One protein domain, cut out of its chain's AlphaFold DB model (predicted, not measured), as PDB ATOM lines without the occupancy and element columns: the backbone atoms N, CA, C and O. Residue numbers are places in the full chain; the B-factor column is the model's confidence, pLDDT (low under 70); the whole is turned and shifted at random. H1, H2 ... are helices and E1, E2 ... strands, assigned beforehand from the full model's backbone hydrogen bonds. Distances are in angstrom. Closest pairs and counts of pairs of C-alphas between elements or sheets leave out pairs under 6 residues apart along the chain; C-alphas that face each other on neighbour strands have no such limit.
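Overview. This is residues 4 to 151 of the 152 residues of an uncharacterized protein of Sulfolobus sp. A20 (UniProt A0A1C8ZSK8). One large, twisted and gently curled antiparallel sheet of nine strands makes a broad wall, and two short helices, H1 and H2, stand off over one of its faces without reaching it, while the other face is bare. The helices sit in the excursion between E7 and E8, with an empty space between them and the sheet, and residues 104 to 109, of which 108 and 109 belong to H1, stick out free. The printed part has 148 residues, with nine named strands and two named helices in the order E1 E2 E3 E4 E5 E6 E7 H1 H2 E8 E9, and the strands lie side by side in the sheet in that same order, E1 to E9. The class is mostly strand; the whole is compact, with a radius of gyration of the C-alphas of 17.0 A, and it spans 50 by 40 by 34 A.

Along the chain. E1 holds residues 4 to 14, 29.5 A long, and begins at C-alpha 4, (14.885, 24.486, -20.196). E2 holds residues 17 to 26, 29.9 A, and E3 residues 29 to 40, 34.0 A. E4 holds residues 46 to 54. E5, residues 59 to 72, is the longest strand with 14 residues and 39.0 A; E6 follows with residues 75 to 86, 34.8 A, and E7 with residues 91 to 100, 29.1 A. H1 holds residues 108 to 116, 12.6 A, from C-alpha 108 at (18.306, 15.516, -3.943), and H2 holds residues 119 to 125, 10.0 A. E8 holds residues 128 to 137. E9, residues 143 to 150, bends by 52 degrees at residue 146 and ends at C-alpha 150, (8.754, -9.481, -11.160).

Arrangement. E1 to E7 form a meander, each strand the antiparallel neighbour of the one before. E1 and E2 are a hairpin at 168 degrees, with N 6 and O 23 at 2.9 A. E2 and E3 stand at 163 degrees, with N 22 and O 34 at 2.8 A, and E3 and E4 also at 163 degrees, with N 35 and O 51 at 2.8 A. The hairpin of E4 and E5 has N 50 and O 63 at 2.8 A. E5 and E6 face each other from C-alphas 61 and 86, 4.8 A apart, to C-alphas 72 and 75, 5.4 A apart; N 66 and O 81 are at 2.8 A. E6 and E7 have N 82 and O 95 at 2.8 A. E8 is the antiparallel neighbour of E7 at 172 degrees, with N 94 and O 134 at 2.8 A. E8 and E9 are a hairpin at 174 degrees, with N 131 and O 149 at 2.8 A. E1 and E9 are the edge strands. H1 and H2 are not on the sheet: no pair of C-alphas is within 10 A. H1 and H2 touch, the closest C-alphas being those of Arg 114 and Leu 122, 5.2 A apart; they run opposite ways at a steep tilt of 63 degrees. In both helices every O i to N i+4 pair is within hydrogen-bond range.

Size, cuts and confidence. The two C-alphas farthest apart are those of Asn 28 and Glu 73, 50.7 A. From edge to edge of the sheet the strands' lines turn by 89 degrees and the way across it turns by 38 degrees; its C-alphas lie up to 13.0 A off the best plane. The printed part has no cut. No link is long; the link from E7 to H1, with 7 residues, is short, and the other links are tight. Mean pLDDT of the printed part is 86.7, and it is under 70 at residues 102 to 105, 119 to 120 and 151.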
ATOM      1  N   ARG A   4      14.931  23.755 -21.469       84.62
ATOM      2  CA  ARG A   4      14.885  24.486 -20.196       84.62
ATOM      3  C   ARG A   4      13.553  24.234 -19.503       84.62
ATOM      4  O   ARG A   4      12.523  24.143 -20.163       84.62
ATOM      5  N   HIS A   5      13.563  24.167 -18.179       84.06
ATOM      6  CA  HIS A   5      12.355  24.108 -17.360       84.06
ATOM      7  C   HIS A   5      12.307  25.299 -16.400       84.06
ATOM      8  O   HIS A   5      13.345  25.818 -15.991       84.06
ATOM      9  N   GLU A   6      11.101  25.731 -16.053       85.88
ATOM     10  CA  GLU A   6      10.852  26.864 -15.166       85.88
ATOM     11  C   GLU A   6       9.656  26.554 -14.263       85.88
ATOM     12  O   GLU A   6       8.588  26.187 -14.751       85.88
ATOM     13  N   ILE A   7       9.816  26.717 -12.949       88.19
ATOM     14  CA  ILE A   7       8.686  26.692 -12.016       88.19
ATOM     15  C   ILE A   7       8.054  28.082 -12.057       88.19
ATOM     16  O   ILE A   7       8.608  29.033 -11.512       88.19
ATOM     17  N   LYS A   8       6.901  28.200 -12.714       85.62
ATOM     18  CA  LYS A   8       6.181  29.470 -12.860       85.62
ATOM     19  C   LYS A   8       5.473  29.870 -11.565       85.62
ATOM     20  O   LYS A   8       5.358  31.051 -11.258       85.62
ATOM     21  N   SER A   9       4.959  28.888 -10.826       84.38
ATOM     22  CA  SER A   9       4.301  29.095  -9.535       84.38
ATOM     23  C   SER A   9       4.369  27.823  -8.700       84.38
ATOM     24  O   SER A   9       4.330  26.722  -9.251       84.38
ATOM     25  N   SER A  10       4.454  27.973  -7.380       87.56
ATOM     26  CA  SER A  10       4.247  26.887  -6.428       87.56
ATOM     27  C   SER A  10       3.741  27.445  -5.104       87.56
ATOM     28  O   SER A  10       4.290  28.422  -4.593       87.56
ATOM     29  N   PHE A  11       2.683  26.849  -4.560       86.25
ATOM     30  CA  PHE A  11       2.133  27.229  -3.263       86.25
ATOM     31  C   PHE A  11       1.401  26.063  -2.596       86.25
ATOM     32  O   PHE A  11       0.919  25.136  -3.250       86.25
ATOM     33  N   LYS A  12       1.309  26.130  -1.267       89.88
ATOM     34  CA  LYS A  12       0.479  25.221  -0.472       89.88
ATOM     35  C   LYS A  12      -0.972  25.689  -0.534       89.88
ATOM     36  O   LYS A  12      -1.238  26.862  -0.293       89.88
ATOM     37  N   ILE A  13      -1.892  24.779  -0.851       87.69
ATOM     38  CA  ILE A  13      -3.340  25.042  -0.833       87.69
ATOM     39  C   ILE A  13      -3.891  24.799   0.578       87.69
ATOM     40  O   ILE A  13      -4.673  25.595   1.089       87.69
ATOM     41  N   SER A  14      -3.466  23.705   1.213       87.88
ATOM     42  CA  SER A  14      -3.845  23.317   2.574       87.88
ATOM     43  C   SER A  14      -2.714  22.532   3.234       87.88
ATOM     44  O   SER A  14      -1.701  22.226   2.599       87.88
ATOM     45  N   GLU A  15      -2.899  22.140   4.495       85.00
ATOM     46  CA  GLU A  15      -2.070  21.090   5.086       85.00
ATOM     47  C   GLU A  15      -2.130  19.839   4.196       85.00
ATOM     48  O   GLU A  15      -3.204  19.442   3.737       85.00
ATOM     49  N   GLY A  16      -0.958  19.303   3.852       83.75
ATOM     50  CA  GLY A  16      -0.822  18.141   2.978       83.75
ATOM     51  C   GLY A  16      -1.083  18.368   1.485       83.75
ATOM     52  O   GLY A  16      -0.813  17.440   0.735       83.75
ATOM     53  N   THR A  17      -1.544  19.543   1.021       89.62
ATOM     54  CA  THR A  17      -1.867  19.777  -0.405       89.62
ATOM     55  C   THR A  17      -1.050  20.910  -1.018       89.62
ATOM     56  O   THR A  17      -1.056  22.044  -0.534       89.62
ATOM     57  N   GLU A  18      -0.400  20.619  -2.141       92.69
ATOM     58  CA  GLU A  18       0.496  21.523  -2.860       92.69
ATOM     59  C   GLU A  18       0.111  21.617  -4.335       92.69
ATOM     60  O   GLU A  18      -0.366  20.651  -4.935       92.69
ATOM     61  N   PHE A  19       0.339  22.791  -4.917       93.06
ATOM     62  CA  PHE A  19       0.168  23.049  -6.338       93.06
ATOM     63  C   PHE A  19       1.443  23.626  -6.941       93.06
ATOM     64  O   PHE A  19       2.140  24.423  -6.304       93.06
ATOM     65  N   ALA A  20       1.731  23.250  -8.185       92.75
ATOM     66  CA  ALA A  20       2.823  23.800  -8.971       92.75
ATOM     67  C   ALA A  20       2.447  23.945 -10.451       92.75
ATOM     68  O   ALA A  20       1.716  23.127 -11.010       92.75
ATOM     69  N   ILE A  21       3.004  24.969 -11.098       92.31
ATOM     70  CA  ILE A  21       2.978  25.149 -12.553       92.31
ATOM     71  C   ILE A  21       4.414  25.093 -13.053       92.31
ATOM     72  O   ILE A  21       5.247  25.902 -12.636       92.31
ATOM     73  N   LEU A  22       4.694  24.165 -13.963       92.56
ATOM     74  CA  LEU A  22       5.997  23.989 -14.588       92.56
ATOM     75  C   LEU A  22       5.896  24.253 -16.086       92.56
ATOM     76  O   LEU A  22       5.127  23.600 -16.786       92.56
ATOM     77  N   ASN A  23       6.710  25.170 -16.589       92.00
ATOM     78  CA  ASN A  23       6.845  25.429 -18.014       92.00
ATOM     79  C   ASN A  23       8.088  24.727 -18.550       92.00
ATOM     80  O   ASN A  23       9.168  24.818 -17.964       92.00
ATOM     81  N   PHE A  24       7.953  24.094 -19.708       90.94
ATOM     82  CA  PHE A  24       9.060  23.486 -20.429       90.94
ATOM     83  C   PHE A  24       9.248  24.201 -21.757       90.94
ATOM     84  O   PHE A  24       8.307  24.373 -22.535       90.94
ATOM     85  N   TYR A  25      10.485  24.593 -22.021       89.56
ATOM     86  CA  TYR A  25      10.887  25.321 -23.207       89.56
ATOM     87  C   TYR A  25      11.805  24.453 -24.056       89.56
ATOM     88  O   TYR A  25      12.719  23.805 -23.541       89.56
ATOM     89  N   LYS A  26      11.578  24.488 -25.366       91.38
ATOM     90  CA  LYS A  26      12.434  23.878 -26.378       91.38
ATOM     91  C   LYS A  26      12.881  24.968 -27.335       91.38
ATOM     92  O   LYS A  26      12.042  25.688 -27.873       91.38
ATOM     93  N   ASP A  27      14.193  25.113 -27.504       91.81
ATOM     94  CA  ASP A  27      14.793  26.151 -28.352       91.81
ATOM     95  C   ASP A  27      14.229  27.556 -28.021       91.81
ATOM     96  O   ASP A  27      13.807  28.318 -28.891       91.81
ATOM     97  N   ASN A  28      14.166  27.864 -26.716       88.06
ATOM     98  CA  ASN A  28      13.631  29.101 -26.123       88.06
ATOM     99  C   ASN A  28      12.148  29.411 -26.394       88.06
ATOM    100  O   ASN A  28      11.674  30.497 -26.058       88.06
ATOM    101  N   LYS A  29      11.378  28.463 -26.934       91.38
ATOM    102  CA  LYS A  29       9.923  28.580 -27.095       91.38
ATOM    103  C   LYS A  29       9.210  27.702 -26.080       91.38
ATOM    104  O   LYS A  29       9.641  26.576 -25.839       91.38
ATOM    105  N   LEU A  30       8.128  28.214 -25.488       90.69
ATOM    106  CA  LEU A  30       7.274  27.411 -24.613       90.69
ATOM    107  C   LEU A  30       6.744  26.228 -25.423       90.69
ATOM    108  O   LEU A  30       6.107  26.422 -26.455       90.69
ATOM    109  N   SER A  31       7.049  25.019 -24.967       91.81
ATOM    110  CA  SER A  31       6.645  23.782 -25.623       91.81
ATOM    111  C   SER A  31       5.433  23.185 -24.926       91.81
ATOM    112  O   SER A  31       4.447  22.881 -25.586       91.81
ATOM    113  N   VAL A  32       5.513  23.025 -23.603       93.94
ATOM    114  CA  VAL A  32       4.440  22.452 -22.786       93.94
ATOM    115  C   VAL A  32       4.393  23.107 -21.410       93.94
ATOM    116  O   VAL A  32       5.419  23.538 -20.879       93.94
ATOM    117  N   THR A  33       3.200  23.142 -20.824       94.44
ATOM    118  CA  THR A  33       2.970  23.541 -19.430       94.44
ATOM    119  C   THR A  33       2.375  22.368 -18.664       94.44
ATOM    120  O   THR A  33       1.391  21.781 -19.107       94.44
ATOM    121  N   SER A  34       2.952  22.035 -17.511       95.19
ATOM    122  CA  SER A  34       2.449  21.025 -16.586       95.19
ATOM    123  C   SER A  34       1.874  21.691 -15.340       95.19
ATOM    124  O   SER A  34       2.563  22.438 -14.647       95.19
ATOM    125  N   TYR A  35       0.609  21.408 -15.061       94.56
ATOM    126  CA  TYR A  35      -0.082  21.780 -13.832       94.56
ATOM    127  C   TYR A  35      -0.097  20.566 -12.922       94.56
ATOM    128  O   TYR A  35      -0.618  19.533 -13.326       94.56
ATOM    129  N   VAL A  36       0.454  20.680 -11.719       94.12
ATOM    130  CA  VAL A  36       0.587  19.570 -10.774       94.12
ATOM    131  C   VAL A  36      -0.128  19.934  -9.482       94.12
ATOM    132  O   VAL A  36       0.156  20.972  -8.893       94.12
ATOM    133  N   ILE A  37      -1.031  19.069  -9.032       93.31
ATOM    134  CA  ILE A  37      -1.602  19.090  -7.684       93.31
ATOM    135  C   ILE A  37      -1.173  17.803  -6.999       93.31
ATOM    136  O   ILE A  37      -1.370  16.721  -7.547       93.31
ATOM    137  N   SER A  38      -0.629  17.897  -5.793       93.38
ATOM    138  CA  SER A  38      -0.360  16.733  -4.950       93.38
ATOM    139  C   SER A  38      -1.003  16.900  -3.588       93.38
ATOM    140  O   SER A  38      -0.997  18.000  -3.046       93.38
ATOM    141  N   SER A  39      -1.527  15.816  -3.029       92.75
ATOM    142  CA  SER A  39      -2.137  15.797  -1.705       92.75
ATOM    143  C   SER A  39      -1.700  14.563  -0.920       92.75
ATOM    144  O   SER A  39      -1.566  13.476  -1.482       92.75
ATOM    145  N   GLU A  40      -1.463  14.718   0.375       90.94
ATOM    146  CA  GLU A  40      -1.264  13.623   1.317       90.94
ATOM    147  C   GLU A  40      -2.568  13.360   2.076       90.94
ATOM    148  O   GLU A  40      -3.116  14.240   2.734       90.94
ATOM    149  N   LEU A  41      -3.079  12.138   1.954       87.31
ATOM    150  CA  LEU A  41      -4.280  11.672   2.632       87.31
ATOM    151  C   LEU A  41      -3.946  11.229   4.063       87.31
ATOM    152  O   LEU A  41      -2.830  10.800   4.351       87.31
ATOM    153  N   ASN A  42      -4.953  11.210   4.937       79.31
ATOM    154  CA  ASN A  42      -4.816  10.915   6.375       79.31
ATOM    155  C   ASN A  42      -4.164   9.560   6.717       79.31
ATOM    156  O   ASN A  42      -3.764   9.334   7.853       79.31
ATOM    157  N   ASN A  43      -4.078   8.637   5.759       81.44
ATOM    158  CA  ASN A  43      -3.457   7.320   5.922       81.44
ATOM    159  C   ASN A  43      -2.017   7.252   5.367       81.44
ATOM    160  O   ASN A  43      -1.520   6.157   5.107       81.44
ATOM    161  N   GLY A  44      -1.377   8.401   5.115       80.31
ATOM    162  CA  GLY A  44      -0.029   8.500   4.542       80.31
ATOM    163  C   GLY A  44       0.045   8.194   3.040       80.31
ATOM    164  O   GLY A  44       1.138   8.119   2.472       80.31
ATOM    165  N   THR A  45      -1.099   7.998   2.374       87.81
ATOM    166  CA  THR A  45      -1.160   7.852   0.913       87.81
ATOM    167  C   THR A  45      -0.962   9.213   0.266       87.81
ATOM    168  O   THR A  45      -1.660  10.161   0.607       87.81
ATOM    169  N   LYS A  46      -0.061   9.311  -0.711       91.06
ATOM    170  CA  LYS A  46       0.126  10.536  -1.499       91.06
ATOM    171  C   LYS A  46      -0.529  10.365  -2.853       91.06
ATOM    172  O   LYS A  46      -0.269   9.379  -3.536       91.06
ATOM    173  N   VAL A  47      -1.351  11.319  -3.249       93.12
ATOM    174  CA  VAL A  47      -1.973  11.381  -4.570       93.12
ATOM    175  C   VAL A  47      -1.420  12.577  -5.329       93.12
ATOM    176  O   VAL A  47      -1.123  13.614  -4.743       93.12
ATOM    177  N   GLY A  48      -1.262  12.430  -6.634       94.00
ATOM    178  CA  GLY A  48      -0.805  13.462  -7.545       94.00
ATOM    179  C   GLY A  48      -1.660  13.453  -8.800       94.00
ATOM    180  O   GLY A  48      -1.959  12.390  -9.340       94.00
ATOM    181  N   ILE A  49      -2.049  14.631  -9.264       94.44
ATOM    182  CA  ILE A  49      -2.722  14.837 -10.542       94.44
ATOM    183  C   ILE A  49      -1.886  15.839 -11.316       94.44
ATOM    184  O   ILE A  49      -1.590  16.920 -10.810       94.44
ATOM    185  N   SER A  50      -1.497  15.476 -12.530       95.25
ATOM    186  CA  SER A  50      -0.810  16.374 -13.446       95.25
ATOM    187  C   SER A  50      -1.598  16.502 -14.740       95.25
ATOM    188  O   SER A  50      -1.956  15.490 -15.332       95.25
ATOM    189  N   ALA A  51      -1.836  17.724 -15.199       95.81
ATOM    190  CA  ALA A  51      -2.342  17.995 -16.541       95.81
ATOM    191  C   ALA A  51      -1.231  18.658 -17.354       95.81
ATOM    192  O   ALA A  51      -0.632  19.638 -16.909       95.81
ATOM    193  N   ILE A  52      -0.935  18.114 -18.529       95.50
ATOM    194  CA  ILE A  52       0.077  18.635 -19.445       95.50
ATOM    195  C   ILE A  52      -0.648  19.233 -20.640       95.50
ATOM    196  O   ILE A  52      -1.475  18.574 -21.268       95.50
ATOM    197  N   THR A  53      -0.319  20.484 -20.935       95.38
ATOM    198  CA  THR A  53      -0.883  21.256 -22.042       95.38
ATOM    199  C   THR A  53       0.201  21.647 -23.029       95.38
ATOM    200  O   THR A  53       1.357  21.833 -22.635       95.38
ATOM    201  N   ASP A  54      -0.169  21.788 -24.295       94.50
ATOM    202  CA  ASP A  54       0.717  22.302 -25.334       94.50
ATOM    203  C   ASP A  54       0.952  23.822 -25.197       94.50
ATOM    204  O   ASP A  54       0.471  24.494 -24.281       94.50
ATOM    205  N   SER A  55       1.706  24.395 -26.136       91.62
ATOM    206  CA  SER A  55       1.965  25.843 -26.192       91.62
ATOM    207  C   SER A  55       0.715  26.725 -26.371       91.62
ATOM    208  O   SER A  55       0.801  27.934 -26.151       91.62
ATOM    209  N   LYS A  56      -0.426  26.150 -26.773       92.88
ATOM    210  CA  LYS A  56      -1.714  26.834 -26.963       92.88
ATOM    211  C   LYS A  56      -2.655  26.654 -25.769       92.88
ATOM    212  O   LYS A  56      -3.666  27.346 -25.701       92.88
ATOM    213  N   GLY A  57      -2.300  25.787 -24.821       91.56
ATOM    214  CA  GLY A  57      -3.111  25.474 -23.648       91.56
ATOM    215  C   GLY A  57      -4.047  24.280 -23.840       91.56
ATOM    216  O   GLY A  57      -4.837  24.003 -22.940       91.56
ATOM    217  N   GLU A  58      -3.954  23.556 -24.957       94.19
ATOM    218  CA  GLU A  58      -4.746  22.347 -25.193       94.19
ATOM    219  C   GLU A  58      -4.193  21.194 -24.352       94.19
ATOM    220  O   GLU A  58      -2.981  20.966 -24.323       94.19
ATOM    221  N   VAL A  59      -5.065  20.470 -23.646       94.12
ATOM    222  CA  VAL A  59      -4.652  19.327 -22.818       94.12
ATOM    223  C   VAL A  59      -4.202  18.187 -23.725       94.12
ATOM    224  O   VAL A  59      -4.972  17.704 -24.547       94.12
ATOM    225  N   MET A  60      -2.967  17.734 -23.529       94.88
ATOM    226  CA  MET A  60      -2.383  16.600 -24.248       94.88
ATOM    227  C   MET A  60      -2.426  15.332 -23.397       94.88
ATOM    228  O   MET A  60      -2.711  14.239 -23.884       94.88
ATOM    229  N   GLN A  61      -2.114  15.470 -22.105       95.69
ATOM    230  CA  GLN A  61      -1.988  14.335 -21.198       95.69
ATOM    231  C   GLN A  61      -2.513  14.670 -19.809       95.69
ATOM    232  O   GLN A  61      -2.329  15.781 -19.306       95.69
ATOM    233  N   ILE A  62      -3.108  13.673 -19.163       95.38
ATOM    234  CA  ILE A  62      -3.476  13.733 -17.750       95.38
ATOM    235  C   ILE A  62      -2.864  12.530 -17.046       95.38
ATOM    236  O   ILE A  62      -3.021  11.396 -17.489       95.38
ATOM    237  N   ILE A  63      -2.160  12.773 -15.948       95.88
ATOM    238  CA  ILE A  63      -1.477  11.749 -15.165       95.88
ATOM    239  C   ILE A  63      -2.052  11.765 -13.757       95.88
ATOM    240  O   ILE A  63      -1.968  12.773 -13.060       95.88
ATOM    241  N   PHE A  64      -2.600  10.636 -13.330       94.88
ATOM    242  CA  PHE A  64      -3.023  10.397 -11.957       94.88
ATOM    243  C   PHE A  64      -2.054   9.412 -11.332       94.88
ATOM    244  O   PHE A  64      -1.890   8.312 -11.855       94.88
ATOM    245  N   THR A  65      -1.434   9.772 -10.217       94.88
ATOM    246  CA  THR A  65      -0.487   8.903  -9.525       94.88
ATOM    247  C   THR A  65      -0.827   8.802  -8.049       94.88
ATOM    248  O   THR A  65      -1.031   9.807  -7.381       94.88
ATOM    249  N   THR A  66      -0.835   7.584  -7.524       93.31
ATOM    250  CA  THR A  66      -1.021   7.297  -6.104       93.31
ATOM    251  C   THR A  66       0.186   6.533  -5.591       93.31
ATOM    252  O   THR A  66       0.575   5.516  -6.162       93.31
ATOM    253  N   PHE A  67       0.755   7.003  -4.489       90.56
ATOM    254  CA  PHE A  67       1.845   6.371  -3.766       90.56
ATOM    255  C   PHE A  67       1.339   5.919  -2.408       90.56
ATOM    256  O   PHE A  67       0.798   6.719  -1.642       90.56
ATOM    257  N   LYS A  68       1.577   4.655  -2.078       89.56
ATOM    258  CA  LYS A  68       1.245   4.101  -0.771       89.56
ATOM    259  C   LYS A  68       2.441   3.354  -0.216       89.56
ATOM    260  O   LYS A  68       3.011   2.500  -0.892       89.56
ATOM    261  N   SER A  69       2.820   3.670   1.015       87.44
ATOM    262  CA  SER A  69       3.757   2.838   1.761       87.44
ATOM    263  C   SER A  69       3.001   1.671   2.395       87.44
ATOM    264  O   SER A  69       1.934   1.860   2.976       87.44
ATOM    265  N   ILE A  70       3.539   0.463   2.251       86.25
ATOM    266  CA  ILE A  70       2.994  -0.760   2.844       86.25
ATOM    267  C   ILE A  70       4.096  -1.486   3.609       86.25
ATOM    268  O   ILE A  70       5.260  -1.442   3.213       86.25
ATOM    269  N   GLU A  71       3.735  -2.175   4.683       85.38
ATOM    270  CA  GLU A  71       4.644  -3.061   5.408       85.38
ATOM    271  C   GLU A  71       4.258  -4.513   5.138       85.38
ATOM    272  O   GLU A  71       3.090  -4.887   5.245       85.38
ATOM    273  N   LYS A  72       5.238  -5.333   4.759       83.56
ATOM    274  CA  LYS A  72       5.055  -6.768   4.526       83.56
ATOM    275  C   LYS A  72       6.325  -7.501   4.945       83.56
ATOM    276  O   LYS A  72       7.416  -7.108   4.549       83.56
ATOM    277  N   GLU A  73       6.181  -8.551   5.756       85.44
ATOM    278  CA  GLU A  73       7.304  -9.402   6.197       85.44
ATOM    279  C   GLU A  73       8.458  -8.603   6.847       85.44
ATOM    280  O   GLU A  73       9.634  -8.872   6.617       85.44
ATOM    281  N   GLY A  74       8.126  -7.574   7.637       82.75
ATOM    282  CA  GLY A  74       9.116  -6.722   8.314       82.75
ATOM    283  C   GLY A  74       9.872  -5.754   7.395       82.75
ATOM    284  O   GLY A  74      10.850  -5.145   7.821       82.75
ATOM    285  N   LYS A  75       9.435  -5.603   6.141       83.81
ATOM    286  CA  LYS A  75      10.004  -4.679   5.157       83.81
ATOM    287  C   LYS A  75       8.976  -3.641   4.730       83.81
ATOM    288  O   LYS A  75       7.794  -3.952   4.576       83.81
ATOM    289  N   THR A  76       9.437  -2.421   4.480       86.25
ATOM    290  CA  THR A  76       8.606  -1.357   3.914       86.25
ATOM    291  C   THR A  76       8.725  -1.367   2.393       86.25
ATOM    292  O   THR A  76       9.823  -1.348   1.840       86.25
ATOM    293  N   TYR A  77       7.593  -1.338   1.706       87.38
ATOM    294  CA  TYR A  77       7.504  -1.174   0.262       87.38
ATOM    295  C   TYR A  77       6.739   0.099  -0.071       87.38
ATOM    296  O   TYR A  77       5.958   0.614   0.731       87.38
ATOM    297  N   ARG A  78       6.953   0.605  -1.280       88.06
ATOM    298  CA  ARG A  78       6.139   1.643  -1.892       88.06
ATOM    299  C   ARG A  78       5.441   1.062  -3.104       88.06
ATOM    300  O   ARG A  78       6.100   0.680  -4.068       88.06
ATOM    301  N   GLU A  79       4.122   1.024  -3.048       91.00
ATOM    302  CA  GLU A  79       3.300   0.789  -4.223       91.00
ATOM    303  C   GLU A  79       3.030   2.119  -4.923       91.00
ATOM    304  O   GLU A  79       2.752   3.139  -4.284       91.00
ATOM    305  N   VAL A  80       3.120   2.092  -6.245       91.12
ATOM    306  CA  VAL A  80       2.826   3.205  -7.137       91.12
ATOM    307  C   VAL A  80       1.776   2.742  -8.122       91.12
ATOM    308  O   VAL A  80       1.966   1.748  -8.819       91.12
ATOM    309  N   TYR A  81       0.685   3.484  -8.187       93.50
ATOM    310  CA  TYR A  81      -0.374   3.300  -9.164       93.50
ATOM    311  C   TYR A  81      -0.405   4.544 -10.032       93.50
ATOM    312  O   TYR A  81      -0.516   5.644  -9.499       93.50
ATOM    313  N   SER A  82      -0.294   4.388 -11.344       94.19
ATOM    314  CA  SER A  82      -0.333   5.500 -12.285       94.19
ATOM    315  C   SER A  82      -1.324   5.219 -13.401       94.19
ATOM    316  O   SER A  82      -1.306   4.137 -13.978       94.19
ATOM    317  N   ASN A  83      -2.154   6.205 -13.722       93.75
ATOM    318  CA  ASN A  83      -2.968   6.233 -14.929       93.75
ATOM    319  C   ASN A  83      -2.533   7.437 -15.752       93.75
ATOM    320  O   ASN A  83      -2.679   8.572 -15.302       93.75
ATOM    321  N   LEU A  84      -1.993   7.189 -16.939       94.56
ATOM    322  CA  LEU A  84      -1.693   8.217 -17.923       94.56
ATOM    323  C   LEU A  84      -2.752   8.149 -19.017       94.56
ATOM    324  O   LEU A  84      -2.865   7.144 -19.708       94.56
ATOM    325  N   ILE A  85      -3.527   9.214 -19.157       93.88
ATOM    326  CA  ILE A  85      -4.477   9.406 -20.247       93.88
ATOM    327  C   ILE A  85      -3.758  10.245 -21.293       93.88
ATOM    328  O   ILE A  85      -3.497  11.425 -21.066       93.88
ATOM    329  N   ASP A  86      -3.409   9.618 -22.407       92.31
ATOM    330  CA  ASP A  86      -2.833  10.269 -23.573       92.31
ATOM    331  C   ASP A  86      -3.956  10.572 -24.563       92.31
ATOM    332  O   ASP A  86      -4.540   9.662 -25.161       92.31
ATOM    333  N   LEU A  87      -4.296  11.854 -24.685       89.56
ATOM    334  CA  LEU A  87      -5.398  12.300 -25.530       89.56
ATOM    335  C   LEU A  87      -5.017  12.293 -27.011       89.56
ATOM    336  O   LEU A  87      -5.887  12.041 -27.846       89.56
ATOM    337  N   ASP A  88      -3.735  12.485 -27.326       87.75
ATOM    338  CA  ASP A  88      -3.235  12.475 -28.702       87.75
ATOM    339  C   ASP A  88      -3.234  11.053 -29.262       87.75
ATOM    340  O   ASP A  88      -3.720  10.807 -30.367       87.75
ATOM    341  N   SER A  89      -2.716  10.092 -28.490       89.31
ATOM    342  CA  SER A  89      -2.686   8.686 -28.913       89.31
ATOM    343  C   SER A  89      -3.957   7.908 -28.573       89.31
ATOM    344  O   SER A  89      -4.074   6.744 -28.961       89.31
ATOM    345  N   ARG A  90      -4.910   8.551 -27.881       92.12
ATOM    346  CA  ARG A  90      -6.202   7.993 -27.451       92.12
ATOM    347  C   ARG A  90      -6.035   6.694 -26.666       92.12
ATOM    348  O   ARG A  90      -6.692   5.680 -26.918       92.12
ATOM    349  N   ARG A  91      -5.122   6.728 -25.694       93.12
ATOM    350  CA  ARG A  91      -4.743   5.579 -24.865       93.12
ATOM    351  C   ARG A  91      -4.787   5.925 -23.390       93.12
ATOM    352  O   ARG A  91      -4.433   7.027 -22.982       93.12
ATOM    353  N   ILE A  92      -5.151   4.939 -22.583       92.94
ATOM    354  CA  ILE A  92      -4.966   4.969 -21.136       92.94
ATOM    355  C   ILE A  92      -3.887   3.951 -20.797       92.94
ATOM    356  O   ILE A  92      -4.036   2.764 -21.071       92.94
ATOM    357  N   ILE A  93      -2.789   4.413 -20.214       93.12
ATOM    358  CA  ILE A  93      -1.694   3.570 -19.750       93.12
ATOM    359  C   ILE A  93      -1.825   3.434 -18.239       93.12
ATOM    360  O   ILE A  93      -1.681   4.411 -17.502       93.12
ATOM    361  N   TYR A  94      -2.097   2.218 -17.785       93.50
ATOM    362  CA  TYR A  94      -2.102   1.858 -16.378       93.50
ATOM    363  C   TYR A  94      -0.758   1.243 -16.012       93.50
ATOM    364  O   TYR A  94      -0.328   0.280 -16.642       93.50
ATOM    365  N   THR A  95      -0.121   1.753 -14.966       91.94
ATOM    366  CA  THR A  95       1.092   1.165 -14.400       91.94
ATOM    367  C   THR A  95       0.897   0.921 -12.915       91.94
ATOM    368  O   THR A  95       0.582   1.843 -12.162       91.94
ATOM    369  N   LYS A  96       1.156  -0.311 -12.482       93.19
ATOM    370  CA  LYS A  96       1.305  -0.677 -11.076       93.19
ATOM    371  C   LYS A  96       2.748  -1.087 -10.832       93.19
ATOM    372  O   LYS A  96       3.239  -1.993 -11.491       93.19
ATOM    373  N   GLY A  97       3.425  -0.437  -9.896       90.19
ATOM    374  CA  GLY A  97       4.798  -0.759  -9.520       90.19
ATOM    375  C   GLY A  97       4.948  -0.927  -8.016       90.19
ATOM    376  O   GLY A  97       4.384  -0.152  -7.251       90.19
ATOM    377  N   THR A  98       5.752  -1.895  -7.595       90.50
ATOM    378  CA  THR A  98       6.129  -2.118  -6.199       90.50
ATOM    379  C   THR A  98       7.635  -1.986  -6.066       90.50
ATOM    380  O   THR A  98       8.401  -2.677  -6.740       90.50
ATOM    381  N   PHE A  99       8.063  -1.116  -5.160       86.81
ATOM    382  CA  PHE A  99       9.465  -0.834  -4.882       86.81
ATOM    383  C   PHE A  99       9.757  -1.165  -3.423       86.81
ATOM    384  O   PHE A  99       9.033  -0.724  -2.535       86.81
ATOM    385  N   GLU A 100      10.808  -1.930  -3.149       86.31
ATOM    386  CA  GLU A 100      11.254  -2.158  -1.770       86.31
ATOM    387  C   GLU A 100      11.971  -0.910  -1.261       86.31
ATOM    388  O   GLU A 100      12.949  -0.475  -1.848       86.31
ATOM    389  N   LEU A 101      11.525  -0.302  -0.167       77.56
ATOM    390  CA  LEU A 101      12.251   0.820   0.424       77.56
ATOM    391  C   LEU A 101      13.399   0.266   1.279       77.56
ATOM    392  O   LEU A 101      13.317   0.212   2.502       77.56
ATOM    393  N   SER A 102      14.470  -0.186   0.625       63.12
ATOM    394  CA  SER A 102      15.688  -0.643   1.292       63.12
ATOM    395  C   SER A 102      16.677   0.518   1.458       63.12
ATOM    396  O   SER A 102      17.501   0.801   0.593       63.12
ATOM    397  N   GLY A 103      16.599   1.206   2.599       60.06
ATOM    398  CA  GLY A 103      17.621   2.162   3.034       60.06
ATOM    399  C   GLY A 103      17.179   3.624   3.112       60.06
ATOM    400  O   GLY A 103      16.001   3.967   3.010       60.06
ATOM    401  N   LYS A 104      18.168   4.490   3.364       60.97
ATOM    402  CA  LYS A 104      17.998   5.942   3.505       60.97
ATOM    403  C   LYS A 104      17.380   6.522   2.218       60.97
ATOM    404  O   LYS A 104      17.795   6.112   1.134       60.97
ATOM    405  N   PRO A 105      16.431   7.477   2.305       66.00
ATOM    406  CA  PRO A 105      15.942   8.192   1.130       66.00
ATOM    407  C   PRO A 105      17.111   8.743   0.313       66.00
ATOM    408  O   PRO A 105      18.059   9.275   0.895       66.00
ATOM    409  N   MET A 106      17.033   8.634  -1.017       72.38
ATOM    410  CA  MET A 106      18.006   9.298  -1.884       72.38
ATOM    411  C   MET A 106      17.985  10.801  -1.597       72.38
ATOM    412  O   MET A 106      16.916  11.415  -1.524       72.38
ATOM    413  N   SER A 107      19.167  11.387  -1.438       76.56
ATOM    414  CA  SER A 107      19.335  12.836  -1.402       76.56
ATOM    415  C   SER A 107      18.925  13.459  -2.738       76.56
ATOM    416  O   SER A 107      18.895  12.799  -3.782       76.56
ATOM    417  N   ARG A 108      18.619  14.761  -2.723       72.69
ATOM    418  CA  ARG A 108      18.306  15.516  -3.943       72.69
ATOM    419  C   ARG A 108      19.445  15.402  -4.959       72.69
ATOM    420  O   ARG A 108      19.185  15.232  -6.145       72.69
ATOM    421  N   GLU A 109      20.685  15.469  -4.491       82.25
ATOM    422  CA  GLU A 109      21.899  15.399  -5.298       82.25
ATOM    423  C   GLU A 109      22.033  14.034  -5.988       82.25
ATOM    424  O   GLU A 109      22.288  13.983  -7.189       82.25
ATOM    425  N   GLU A 110      21.772  12.932  -5.277       77.38
ATOM    426  CA  GLU A 110      21.770  11.581  -5.860       77.38
ATOM    427  C   GLU A 110      20.676  11.404  -6.916       77.38
ATOM    428  O   GLU A 110      20.914  10.789  -7.959       77.38
ATOM    429  N   VAL A 111      19.482  11.954  -6.676       78.56
ATOM    430  CA  VAL A 111      18.390  11.932  -7.659       78.56
ATOM    431  C   VAL A 111      18.783  12.719  -8.910       78.56
ATOM    432  O   VAL A 111      18.626  12.213 -10.021       78.56
ATOM    433  N   LEU A 112      19.321  13.932  -8.745       73.75
ATOM    434  CA  LEU A 112      19.757  14.778  -9.858       73.75
ATOM    435  C   LEU A 112      20.881  14.124 -10.667       73.75
ATOM    436  O   LEU A 112      20.835  14.153 -11.895       73.75
ATOM    437  N   GLU A 113      21.854  13.495 -10.007       80.19
ATOM    438  CA  GLU A 113      22.947  12.797 -10.686       80.19
ATOM    439  C   GLU A 113      22.429  11.622 -11.524       80.19
ATOM    440  O   GLU A 113      22.777  11.485 -12.695       80.19
ATOM    441  N   ARG A 114      21.515  10.816 -10.972       77.12
ATOM    442  CA  ARG A 114      20.886   9.708 -11.710       77.12
ATOM    443  C   ARG A 114      20.035  10.204 -12.881       77.12
ATOM    444  O   ARG A 114      20.021   9.561 -13.930       77.12
ATOM    445  N   LEU A 115      19.380  11.357 -12.734       74.69
ATOM    446  CA  LEU A 115      18.612  12.000 -13.803       74.69
ATOM    447  C   LEU A 115      19.484  12.518 -14.955       74.69
ATOM    448  O   LEU A 115      18.979  12.584 -16.076       74.69
ATOM    449  N   LYS A 116      20.777  12.821 -14.747       73.62
ATOM    450  CA  LYS A 116      21.694  13.178 -15.853       73.62
ATOM    451  C   LYS A 116      21.824  12.052 -16.881       73.62
ATOM    452  O   LYS A 116      21.959  12.322 -18.068       73.62
ATOM    453  N   GLY A 117      21.730  10.796 -16.437       71.81
ATOM    454  CA  GLY A 117      21.667   9.615 -17.306       71.81
ATOM    455  C   GLY A 117      20.280   9.346 -17.910       71.81
ATOM    456  O   GLY A 117      20.084   8.330 -18.575       71.81
ATOM    457  N   GLY A 118      19.313  10.230 -17.666       71.00
ATOM    458  CA  GLY A 118      17.923  10.104 -18.082       71.00
ATOM    459  C   GLY A 118      17.032   9.393 -17.059       71.00
ATOM    460  O   GLY A 118      17.484   8.682 -16.161       71.00
ATOM    461  N   VAL A 119      15.717   9.552 -17.236       69.25
ATOM    462  CA  VAL A 119      14.680   8.968 -16.362       69.25
ATOM    463  C   VAL A 119      14.792   7.441 -16.278       69.25
ATOM    464  O   VAL A 119      14.567   6.865 -15.216       69.25
ATOM    465  N   LYS A 120      15.216   6.780 -17.364       69.44
ATOM    466  CA  LYS A 120      15.435   5.328 -17.396       69.44
ATOM    467  C   LYS A 120      16.445   4.879 -16.339       69.44
ATOM    468  O   LYS A 120      16.159   3.937 -15.612       69.44
ATOM    469  N   ASN A 121      17.575   5.575 -16.207       71.81
ATOM    470  CA  ASN A 121      18.602   5.218 -15.228       71.81
ATOM    471  C   ASN A 121      18.111   5.415 -13.794       71.81
ATOM    472  O   ASN A 121      18.378   4.568 -12.942       71.81
ATOM    473  N   LEU A 122      17.341   6.478 -13.535       73.81
ATOM    474  CA  LEU A 122      16.690   6.655 -12.240       73.81
ATOM    475  C   LEU A 122      15.764   5.471 -11.933       73.81
ATOM    476  O   LEU A 122      15.927   4.846 -10.889       73.81
ATOM    477  N   ILE A 123      14.858   5.110 -12.848       70.06
ATOM    478  CA  ILE A 123      13.912   3.997 -12.657       70.06
ATOM    479  C   ILE A 123      14.648   2.666 -12.461       70.06
ATOM    480  O   ILE A 123      14.342   1.936 -11.523       70.06
ATOM    481  N   SER A 124      15.644   2.360 -13.297       72.69
ATOM    482  CA  SER A 124      16.425   1.116 -13.205       72.69
ATOM    483  C   SER A 124      17.223   0.997 -11.907       72.69
ATOM    484  O   SER A 124      17.557  -0.108 -11.489       72.69
ATOM    485  N   SER A 125      17.532   2.126 -11.272       74.75
ATOM    486  CA  SER A 125      18.241   2.169  -9.996       74.75
ATOM    487  C   SER A 125      17.328   2.000  -8.779       74.75
ATOM    488  O   SER A 125      17.824   1.813  -7.666       74.75
ATOM    489  N   LEU A 126      16.008   2.090  -8.972       76.88
ATOM    490  CA  LEU A 126      15.061   1.813  -7.907       76.88
ATOM    491  C   LEU A 126      15.032   0.297  -7.659       76.88
ATOM    492  O   LEU A 126      15.057  -0.482  -8.616       76.88
ATOM    493  N   PRO A 127      14.956  -0.145  -6.397       82.31
ATOM    494  CA  PRO A 127      14.788  -1.550  -6.017       82.31
ATOM    495  C   PRO A 127      13.381  -2.056  -6.385       82.31
ATOM    496  O   PRO A 127      12.533  -2.330  -5.533       82.31
ATOM    497  N   LEU A 128      13.120  -2.136  -7.689       82.25
ATOM    498  CA  LEU A 128      11.869  -2.598  -8.264       82.25
ATOM    499  C   LEU A 128      11.683  -4.083  -7.951       82.25
ATOM    500  O   LEU A 128      12.532  -4.908  -8.297       82.25
ATOM    501  N   ARG A 129      10.563  -4.400  -7.303       87.12
ATOM    502  CA  ARG A 129      10.122  -5.764  -7.013       87.12
ATOM    503  C   ARG A 129       9.182  -6.272  -8.081       87.12
ATOM    504  O   ARG A 129       9.407  -7.353  -8.604       87.12
ATOM    505  N   SER A 130       8.183  -5.479  -8.439       89.25
ATOM    506  CA  SER A 130       7.309  -5.808  -9.554       89.25
ATOM    507  C   SER A 130       6.836  -4.561 -10.277       89.25
ATOM    508  O   SER A 130       6.688  -3.501  -9.671       89.25
ATOM    509  N   ILE A 131       6.615  -4.680 -11.578       88.50
ATOM    510  CA  ILE A 131       5.904  -3.693 -12.379       88.50
ATOM    511  C   ILE A 131       4.979  -4.416 -13.342       88.50
ATOM    512  O   ILE A 131       5.357  -5.418 -13.944       88.50
ATOM    513  N   GLU A 132       3.780  -3.885 -13.497       91.38
ATOM    514  CA  GLU A 132       2.809  -4.287 -14.496       91.38
ATOM    515  C   GLU A 132       2.357  -3.033 -15.232       91.38
ATOM    516  O   GLU A 132       2.029  -2.024 -14.603       91.38
ATOM    517  N   THR A 133       2.361  -3.083 -16.562       90.31
ATOM    518  CA  THR A 133       1.855  -2.003 -17.405       90.31
ATOM    519  C   THR A 133       0.851  -2.534 -18.412       90.31
ATOM    520  O   THR A 133       1.138  -3.451 -19.180       90.31
ATOM    521  N   LYS A 134      -0.320  -1.904 -18.439       93.56
ATOM    522  CA  LYS A 134      -1.404  -2.187 -19.373       93.56
ATOM    523  C   LYS A 134      -1.725  -0.946 -20.186       93.56
ATOM    524  O   LYS A 134      -1.628   0.171 -19.679       93.56
ATOM    525  N   VAL A 135      -2.131  -1.143 -21.430       94.19
ATOM    526  CA  VAL A 135      -2.611  -0.085 -22.316       94.19
ATOM    527  C   VAL A 135      -4.032  -0.406 -22.723       94.19
ATOM    528  O   VAL A 135      -4.315  -1.493 -23.213       94.19
ATOM    529  N   PHE A 136      -4.912   0.562 -22.542       94.81
ATOM    530  CA  PHE A 136      -6.282   0.528 -23.010       94.81
ATOM    531  C   PHE A 136      -6.437   1.515 -24.164       94.81
ATOM    532  O   PHE A 136      -6.134   2.702 -24.020       94.81
ATOM    533  N   ASN A 137      -6.888   1.031 -25.316       93.50
ATOM    534  CA  ASN A 137      -7.217   1.868 -26.461       93.50
ATOM    535  C   ASN A 137      -8.650   2.396 -26.309       93.50
ATOM    536  O   ASN A 137      -9.595   1.615 -26.209       93.50
ATOM    537  N   ILE A 138      -8.811   3.719 -26.311       90.19
ATOM    538  CA  ILE A 138     -10.105   4.367 -26.061       90.19
ATOM    539  C   ILE A 138     -11.087   4.136 -27.217       90.19
ATOM    540  O   ILE A 138     -12.288   4.039 -26.986       90.19
ATOM    541  N   ASP A 139     -10.591   4.033 -28.450       90.62
ATOM    542  CA  ASP A 139     -11.435   3.899 -29.641       90.62
ATOM    543  C   ASP A 139     -11.956   2.483 -29.835       90.62
ATOM    544  O   ASP A 139     -13.104   2.289 -30.233       90.62
ATOM    545  N   THR A 140     -11.113   1.487 -29.573       93.44
ATOM    546  CA  THR A 140     -11.462   0.081 -29.802       93.44
ATOM    547  C   THR A 140     -11.949  -0.622 -28.543       93.44
ATOM    548  O   THR A 140     -12.537  -1.697 -28.639       93.44
ATOM    549  N   GLY A 141     -11.685  -0.054 -27.362       89.81
ATOM    550  CA  GLY A 141     -11.910  -0.711 -26.077       89.81
ATOM    551  C   GLY A 141     -10.964  -1.885 -25.806       89.81
ATOM    552  O   GLY A 141     -11.185  -2.636 -24.858       89.81
ATOM    553  N   ALA A 142      -9.936  -2.083 -26.638       89.88
ATOM    554  CA  ALA A 142      -8.983  -3.174 -26.472       89.88
ATOM    555  C   ALA A 142      -8.018  -2.892 -25.311       89.88
ATOM    556  O   ALA A 142      -7.494  -1.782 -25.188       89.88
ATOM    557  N   GLU A 143      -7.752  -3.915 -24.497       91.69
ATOM    558  CA  GLU A 143      -6.729  -3.901 -23.448       91.69
ATOM    559  C   GLU A 143      -5.557  -4.801 -23.853       91.69
ATOM    560  O   GLU A 143      -5.743  -5.960 -24.223       91.69
ATOM    561  N   GLU A 144      -4.341  -4.274 -23.743       88.31
ATOM    562  CA  GLU A 144      -3.097  -4.983 -24.023       88.31
ATOM    563  C   GLU A 144      -2.169  -4.901 -22.806       88.31
ATOM    564  O   GLU A 144      -1.913  -3.822 -22.266       88.31
ATOM    565  N   ASN A 145      -1.627  -6.041 -22.367       85.44
ATOM    566  CA  ASN A 145      -0.547  -6.055 -21.382       85.44
ATOM    567  C   ASN A 145       0.785  -5.880 -22.119       85.44
ATOM    568  O   ASN A 145       1.174  -6.739 -22.910       85.44
ATOM    569  N   ILE A 146       1.464  -4.759 -21.877       82.00
ATOM    570  CA  ILE A 146       2.663  -4.370 -22.633       82.00
ATOM    571  C   ILE A 146       3.961  -4.605 -21.859       82.00
ATOM    572  O   ILE A 146       5.048  -4.368 -22.388       82.00
ATOM    573  N   GLY A 147       3.876  -5.068 -20.610       73.62
ATOM    574  CA  GLY A 147       5.065  -5.403 -19.845       73.62
ATOM    575  C   GLY A 147       4.768  -5.766 -18.402       73.62
ATOM    576  O   GLY A 147       4.193  -4.976 -17.653       73.62
ATOM    577  N   SER A 148       5.258  -6.934 -18.000       77.88
ATOM    578  CA  SER A 148       5.384  -7.323 -16.606       77.88
ATOM    579  C   SER A 148       6.832  -7.697 -16.299       77.88
ATOM    580  O   SER A 148       7.542  -8.289 -17.111       77.88
ATOM    581  N   SER A 149       7.299  -7.311 -15.119       77.12
ATOM    582  CA  SER A 149       8.562  -7.786 -14.565       77.12
ATOM    583  C   SER A 149       8.364  -7.990 -13.078       77.12
ATOM    584  O   SER A 149       7.845  -7.106 -12.405       77.12
ATOM    585  N   GLU A 150       8.771  -9.148 -12.577       75.88
ATOM    586  CA  GLU A 150       8.754  -9.481 -11.160       75.88
ATOM    587  C   GLU A 150      10.127 -10.053 -10.798       75.88
ATOM    588  O   GLU A 150      10.637 -10.955 -11.467       75.88
ATOM    589  N   LYS A 151      10.771  -9.480  -9.781       65.62
ATOM    590  CA  LYS A 151      11.958 -10.066  -9.162       65.62
ATOM    591  C   LYS A 151      11.488 -11.027  -8.076       65.62
ATOM    592  O   LYS A 151      10.911 -10.570  -7.087       65.62
TER     593      LYS A 151